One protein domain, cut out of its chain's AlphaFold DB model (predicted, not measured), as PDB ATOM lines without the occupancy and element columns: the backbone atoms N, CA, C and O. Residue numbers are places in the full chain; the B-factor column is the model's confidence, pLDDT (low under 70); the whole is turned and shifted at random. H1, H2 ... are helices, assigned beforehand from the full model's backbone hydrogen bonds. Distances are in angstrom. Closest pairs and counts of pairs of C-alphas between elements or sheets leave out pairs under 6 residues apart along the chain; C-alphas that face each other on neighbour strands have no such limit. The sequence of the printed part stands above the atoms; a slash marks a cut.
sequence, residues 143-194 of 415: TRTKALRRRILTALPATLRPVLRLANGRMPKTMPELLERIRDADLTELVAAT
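This is residues 143 to 194 of the 415 residues of an uncharacterized protein of Fibularhizoctonia sp. CBS 109695 (UniProt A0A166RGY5). Two helices, H1 and H3, run the same way along an elongated domain, loosely side by side. The chain returns between them through the one-turn helix H2, which packs on H3, and the small helix H4 makes the end far from the start of H1. The printed part has 52 residues with four named helices, H1 to H4, and no named strand: all helix, compact, radius of gyration of the C-alphas 11.2 A, spans 36 by 19 by 19 A.

H1, residues 143 to 155, is close to but not clearly touching H3, residues 175 to 184, at a shallow tilt of 30 degrees; their closest C-alphas, Arg 149 and Met 175, are 6.8 A apart. H2, residues 161 to 164, touches H3, closest C-alphas Leu 164 and Arg 181, 6.7 A. H4, residues 187 to 192, is apart from H1, H3 and, only just, H2 at 8.0 A. Every O i to N i+4 pair is within hydrogen-bond range in H1, H3 and H4; H2 is too short for one.

H1 spans 18.5 A from C-alpha 143 at (36.884, -6.073, -60.944); H3 spans 14.2 A. H4 ends at C-alpha 192, (13.953, -17.734, -35.260).

The farthest C-alphas, Thr 143 and Ala 192, are 36.4 A apart. The printed part has no cut and no long link. Mean pLDDT of the printed part is 72.2; residues 186 to 194 are among those under 70.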
ATOM      1  N   THR A 143      36.154  -4.891 -61.425       57.19
ATOM      2  CA  THR A 143      36.884  -6.073 -60.944       57.19
ATOM      3  C   THR A 143      37.100  -6.022 -59.430       57.19
ATOM      4  O   THR A 143      36.848  -7.012 -58.734       57.19
ATOM      5  N   ARG A 144      37.466  -4.852 -58.885       57.59
ATOM      6  CA  ARG A 144      37.619  -4.627 -57.435       57.59
ATOM      7  C   ARG A 144      36.302  -4.800 -56.680       57.59
ATOM      8  O   ARG A 144      36.270  -5.485 -55.659       57.59
ATOM      9  N   THR A 145      35.202  -4.271 -57.213       65.25
ATOM     10  CA  THR A 145      33.872  -4.388 -56.593       65.25
ATOM     11  C   THR A 145      33.385  -5.840 -56.581       65.25
ATOM     12  O   THR A 145      32.852  -6.310 -55.574       65.25
ATOM     13  N   LYS A 146      33.624  -6.601 -57.661       70.81
ATOM     14  CA  LYS A 146      33.307  -8.041 -57.723       70.81
ATOM     15  C   LYS A 146      34.144  -8.860 -56.735       70.81
ATOM     16  O   LYS A 146      33.591  -9.741 -56.071       70.81
ATOM     17  N   ALA A 147      35.442  -8.578 -56.623       70.06
ATOM     18  CA  ALA A 147      36.342  -9.269 -55.699       70.06
ATOM     19  C   ALA A 147      35.978  -8.993 -54.232       70.06
ATOM     20  O   ALA A 147      35.841  -9.934 -53.446       70.06
ATOM     21  N   LEU A 148      35.731  -7.727 -53.881       69.50
ATOM     22  CA  LEU A 148      35.297  -7.324 -52.543       69.50
ATOM     23  C   LEU A 148      33.958  -7.974 -52.173       69.50
ATOM     24  O   LEU A 148      33.833  -8.555 -51.097       69.50
ATOM     25  N   ARG A 149      32.986  -7.986 -53.096       78.94
ATOM     26  CA  ARG A 149      31.685  -8.642 -52.887       78.94
ATOM     27  C   ARG A 149      31.837 -10.135 -52.602       78.94
ATOM     28  O   ARG A 149      31.197 -10.651 -51.693       78.94
ATOM     29  N   ARG A 150      32.688 -10.845 -53.354       74.75
ATOM     30  CA  ARG A 150      32.962 -12.275 -53.111       74.75
ATOM     31  C   ARG A 150      33.605 -12.510 -51.746       74.75
ATOM     32  O   ARG A 150      33.210 -13.449 -51.061       74.75
ATOM     33  N   ARG A 151      34.558 -11.664 -51.342       73.00
ATOM     34  CA  ARG A 151      35.236 -11.774 -50.041       73.00
ATOM     35  C   ARG A 151      34.273 -11.540 -48.877       73.00
ATOM     36  O   ARG A 151      34.221 -12.384 -47.990       73.00
ATOM     37  N   ILE A 152      33.437 -10.498 -48.940       73.69
ATOM     38  CA  ILE A 152      32.388 -10.234 -47.938       73.69
ATOM     39  C   ILE A 152      31.436 -11.434 -47.832       73.69
ATOM     40  O   ILE A 152      31.229 -11.965 -46.747       73.69
ATOM     41  N   LEU A 153      30.933 -11.942 -48.963       76.50
ATOM     42  CA  LEU A 153      30.043 -13.113 -48.988       76.50
ATOM     43  C   LEU A 153      30.687 -14.402 -48.447       76.50
ATOM     44  O   LEU A 153      29.973 -15.284 -47.973       76.50
ATOM     45  N   THR A 154      32.012 -14.525 -48.529       76.06
ATOM     46  CA  THR A 154      32.753 -15.692 -48.023       76.06
ATOM     47  C   THR A 154      33.012 -15.585 -46.522       76.06
ATOM     48  O   THR A 154      32.898 -16.589 -45.823       76.06
ATOM     49  N   ALA A 155      33.327 -14.379 -46.037       71.56
ATOM     50  CA  ALA A 155      33.602 -14.091 -44.631       71.56
ATOM     51  C   ALA A 155      32.336 -14.064 -43.758       71.56
ATOM     52  O   ALA A 155      32.417 -14.243 -42.547       71.56
ATOM     53  N   LEU A 156      31.164 -13.857 -44.363       82.12
ATOM     54  CA  LEU A 156      29.897 -13.873 -43.645       82.12
ATOM     55  C   LEU A 156      29.590 -15.272 -43.068       82.12
ATOM     56  O   LEU A 156      29.663 -16.269 -43.803       82.12
ATOM     57  N   PRO A 157      29.184 -15.349 -41.784       81.62
ATOM     58  CA  PRO A 157      28.692 -16.568 -41.158       81.62
ATOM     59  C   PRO A 157      27.686 -17.317 -42.036       81.62
ATOM     60  O   PRO A 157      26.834 -16.717 -42.698       81.62
ATOM     61  N   ALA A 158      27.749 -18.651 -42.019       77.88
ATOM     62  CA  ALA A 158      26.846 -19.494 -42.806       77.88
ATOM     63  C   ALA A 158      25.358 -19.219 -42.504       77.88
ATOM     64  O   ALA A 158      24.520 -19.391 -43.386       77.88
ATOM     65  N   THR A 159      25.058 -18.723 -41.300       73.75
ATOM     66  CA  THR A 159      23.728 -18.306 -40.835       73.75
ATOM     67  C   THR A 159      23.175 -17.076 -41.557       73.75
ATOM     68  O   THR A 159      21.963 -16.953 -41.676       73.75
ATOM     69  N   LEU A 160      24.026 -16.202 -42.110       76.44
ATOM     70  CA  LEU A 160      23.605 -15.012 -42.867       76.44
ATOM     71  C   LEU A 160      23.436 -15.284 -44.369       76.44
ATOM     72  O   LEU A 160      22.807 -14.507 -45.086       76.44
ATOM     73  N   ARG A 161      23.952 -16.407 -44.882       78.19
ATOM     74  CA  ARG A 161      23.844 -16.757 -46.310       78.19
ATOM     75  C   ARG A 161      22.400 -16.924 -46.816       78.19
ATOM     76  O   ARG A 161      22.169 -16.548 -47.968       78.19
ATOM     77  N   PRO A 162      21.440 -17.467 -46.038       79.62
ATOM     78  CA  PRO A 162      20.035 -17.533 -46.441       79.62
ATOM     79  C   PRO A 162      19.391 -16.151 -46.564       79.62
ATOM     80  O   PRO A 162      18.696 -15.911 -47.539       79.62
ATOM     81  N   VAL A 163      19.696 -15.231 -45.646       76.44
ATOM     82  CA  VAL A 163      19.149 -13.862 -45.633       76.44
ATOM     83  C   VAL A 163      19.617 -13.044 -46.839       76.44
ATOM     84  O   VAL A 163      18.893 -12.216 -47.386       76.44
ATOM     85  N   LEU A 164      20.826 -13.320 -47.325       78.25
ATOM     86  CA  LEU A 164      21.381 -12.649 -48.499       78.25
ATOM     87  C   LEU A 164      20.850 -13.203 -49.829       78.25
ATOM     88  O   LEU A 164      20.995 -12.550 -50.871       78.25
ATOM     89  N   ARG A 165      20.215 -14.380 -49.809       80.81
ATOM     90  CA  ARG A 165      19.481 -14.925 -50.953       80.81
ATOM     91  C   ARG A 165      18.056 -14.384 -50.918       80.81
ATOM     92  O   ARG A 165      17.319 -14.618 -49.974       80.81
ATOM     93  N   LEU A 166      17.644 -13.701 -51.986       69.88
ATOM     94  CA  LEU A 166      16.234 -13.357 -52.184       69.88
ATOM     95  C   LEU A 166      15.349 -14.610 -52.095       69.88
ATOM     96  O   LEU A 166      15.791 -15.704 -52.444       69.88
ATOM     97  N   ALA A 167      14.060 -14.426 -51.802       52.06
ATOM     98  CA  ALA A 167      13.043 -15.478 -51.925       52.06
ATOM     99  C   ALA A 167      13.003 -16.133 -53.328       52.06
ATOM    100  O   ALA A 167      12.518 -17.247 -53.489       52.06
ATOM    101  N   ASN A 168      13.558 -15.466 -54.349       67.19
ATOM    102  CA  ASN A 168      13.721 -15.986 -55.712       67.19
ATOM    103  C   ASN A 168      15.112 -16.603 -55.999       67.19
ATOM    104  O   ASN A 168      15.445 -16.862 -57.156       67.19
ATOM    105  N   GLY A 169      15.957 -16.777 -54.980       85.44
ATOM    106  CA  GLY A 169      17.304 -17.346 -55.073       85.44
ATOM    107  C   GLY A 169      18.383 -16.421 -55.649       85.44
ATOM    108  O   GLY A 169      19.527 -16.855 -55.795       85.44
ATOM    109  N   ARG A 170      18.078 -15.160 -55.991       79.94
ATOM    110  CA  ARG A 170      19.066 -14.248 -56.594       79.94
ATOM    111  C   ARG A 170      19.950 -13.567 -55.548       79.94
ATOM    112  O   ARG A 170      19.475 -12.988 -54.571       79.94
ATOM    113  N   MET A 171      21.254 -13.592 -55.816       82.19
ATOM    114  CA  MET A 171      22.260 -12.830 -55.073       82.19
ATOM    115  C   MET A 171      22.231 -11.346 -55.464       82.19
ATOM    116  O   MET A 171      21.957 -11.044 -56.632       82.19
ATOM    117  N   PRO A 172      22.542 -10.430 -54.529       82.56
ATOM    118  CA  PRO A 172      22.606  -9.005 -54.822       82.56
ATOM    119  C   PRO A 172      23.683  -8.725 -55.876       82.56
ATOM    120  O   PRO A 172      24.800  -9.259 -55.830       82.56
ATOM    121  N   LYS A 173      23.324  -7.924 -56.880       84.62
ATOM    122  CA  LYS A 173      24.171  -7.641 -58.045       84.62
ATOM    123  C   LYS A 173      25.128  -6.489 -57.780       84.62
ATOM    124  O   LYS A 173      26.207  -6.464 -58.371       84.62
ATOM    125  N   THR A 174      24.775  -5.580 -56.881       85.81
ATOM    126  CA  THR A 174      25.572  -4.396 -56.552       85.81
ATOM    127  C   THR A 174      25.921  -4.364 -55.064       85.81
ATOM    128  O   THR A 174      25.297  -5.045 -54.251       85.81
ATOM    129  N   MET A 175      26.960  -3.605 -54.704       79.44
ATOM    130  CA  MET A 175      27.350  -3.433 -53.301       79.44
ATOM    131  C   MET A 175      26.271  -2.702 -52.477       79.44
ATOM    132  O   MET A 175      25.970  -3.176 -51.387       79.44
ATOM    133  N   PRO A 176      25.604  -1.642 -52.984       80.69
ATOM    134  CA  PRO A 176      24.486  -1.017 -52.276       80.69
ATOM    135  C   PRO A 176      23.338  -1.987 -51.972       80.69
ATOM    136  O   PRO A 176      22.872  -2.026 -50.843       80.69
ATOM    137  N   GLU A 177      22.959  -2.843 -52.931       80.88
ATOM    138  CA  GLU A 177      21.905  -3.853 -52.740       80.88
ATOM    139  C   GLU A 177      22.289  -4.896 -51.674       80.88
ATOM    140  O   GLU A 177      21.435  -5.393 -50.945       80.88
ATOM    141  N   LEU A 178      23.580  -5.238 -51.564       82.38
ATOM    142  CA  LEU A 178      24.081  -6.124 -50.512       82.38
ATOM    143  C   LEU A 178      23.982  -5.463 -49.129       82.38
ATOM    144  O   LEU A 178      23.568  -6.108 -48.172       82.38
ATOM    145  N   LEU A 179      24.360  -4.191 -49.030       78.38
ATOM    146  CA  LEU A 179      24.400  -3.443 -47.771       78.38
ATOM    147  C   LEU A 179      23.006  -3.093 -47.258       78.38
ATOM    148  O   LEU A 179      22.756  -3.187 -46.062       78.38
ATOM    149  N   GLU A 180      22.102  -2.720 -48.160       80.81
ATOM    150  CA  GLU A 180      20.693  -2.480 -47.849       80.81
ATOM    151  C   GLU A 180      20.044  -3.760 -47.313       80.81
ATOM    152  O   GLU A 180      19.381  -3.724 -46.288       80.81
ATOM    153  N   ARG A 181      20.374  -4.930 -47.874       80.50
ATOM    154  CA  ARG A 181      19.909  -6.215 -47.325       80.50
ATOM    155  C   ARG A 181      20.487  -6.579 -45.973       80.50
ATOM    156  O   ARG A 181      19.777  -7.159 -45.167       80.50
ATOM    157  N   ILE A 182      21.766  -6.299 -45.734       81.69
ATOM    158  CA  ILE A 182      22.371  -6.525 -44.413       81.69
ATOM    159  C   ILE A 182      21.693  -5.627 -43.372       81.69
ATOM    160  O   ILE A 182      21.515  -6.045 -42.235       81.69
ATOM    161  N   ARG A 183      21.290  -4.419 -43.774       79.81
ATOM    162  CA  ARG A 183      20.584  -3.460 -42.924       79.81
ATOM    163  C   ARG A 183      19.127  -3.850 -42.663       79.81
ATOM    164  O   ARG A 183      18.669  -3.703 -41.539       79.81
ATOM    165  N   ASP A 184      18.429  -4.343 -43.684       78.94
ATOM    166  CA  ASP A 184      17.010  -4.726 -43.616       78.94
ATOM    167  C   ASP A 184      16.793  -6.135 -43.046       78.94
ATOM    168  O   ASP A 184      15.663  -6.523 -42.748       78.94
ATOM    169  N   ALA A 185      17.867  -6.916 -42.904       80.62
ATOM    170  CA  ALA A 185      17.867  -8.192 -42.213       80.62
ATOM    171  C   ALA A 185      17.564  -7.980 -40.726       80.62
ATOM    172  O   ALA A 185      18.470  -7.830 -39.906       80.62
ATOM    173  N   ASP A 186      16.280  -7.978 -40.381       64.44
ATOM    174  CA  ASP A 186      15.841  -7.896 -39.000       64.44
ATOM    175  C   ASP A 186      16.373  -9.122 -38.239       64.44
ATOM    176  O   ASP A 186      16.003 -10.269 -38.510       64.44
ATOM    177  N   LEU A 187      17.300  -8.888 -37.302       56.34
ATOM    178  CA  LEU A 187      18.010  -9.926 -36.538       56.34
ATOM    179  C   LEU A 187      17.047 -10.880 -35.804       56.34
ATOM    180  O   LEU A 187      17.420 -11.997 -35.439       56.34
ATOM    181  N   THR A 188      15.792 -10.467 -35.640       52.06
ATOM    182  CA  THR A 188      14.676 -11.239 -35.096       52.06
ATOM    183  C   THR A 188      14.326 -12.478 -35.932       52.06
ATOM    184  O   THR A 188      14.061 -13.534 -35.353       52.06
ATOM    185  N   GLU A 189      14.395 -12.416 -37.269       54.16
ATOM    186  CA  GLU A 189      14.217 -13.603 -38.129       54.16
ATOM    187  C   GLU A 189      15.431 -14.540 -38.076       54.16
ATOM    188  O   GLU A 189      15.286 -15.761 -38.183       54.16
ATOM    189  N   LEU A 190      16.629 -13.994 -37.842       49.94
ATOM    190  CA  LEU A 190      17.862 -14.776 -37.747       49.94
ATOM    191  C   LEU A 190      17.875 -15.680 -36.507       49.94
ATOM    192  O   LEU A 190      18.316 -16.826 -36.580       49.94
ATOM    193  N   VAL A 191      17.343 -15.186 -35.384       54.06
ATOM    194  CA  VAL A 191      17.197 -15.964 -34.145       54.06
ATOM    195  C   VAL A 191      16.135 -17.057 -34.310       54.06
ATOM    196  O   VAL A 191      16.368 -18.189 -33.888       54.06
ATOM    197  N   ALA A 192      15.023 -16.766 -34.997       56.38
ATOM    198  CA  ALA A 192      13.953 -17.734 -35.260       56.38
ATOM    199  C   ALA A 192      14.359 -18.862 -36.233       56.38
ATOM    200  O   ALA A 192      13.815 -19.964 -36.157       56.38
ATOM    201  N   ALA A 193      15.327 -18.613 -37.121       49.25
ATOM    202  CA  ALA A 193      15.849 -19.597 -38.072       49.25
ATOM    203  C   ALA A 193      16.918 -20.542 -37.482       49.25
ATOM    204  O   ALA A 193      17.386 -21.449 -38.175       49.25
ATOM    205  N   THR A 194      17.307 -20.361 -36.215       44.22
ATOM    206  CA  THR A 194      18.276 -21.239 -35.547       44.22
ATOM    207  C   THR A 194      17.566 -22.518 -35.085       44.22
ATOM    208  O   THR A 194      16.681 -22.439 -34.232       44.22
TER     209      THR A 194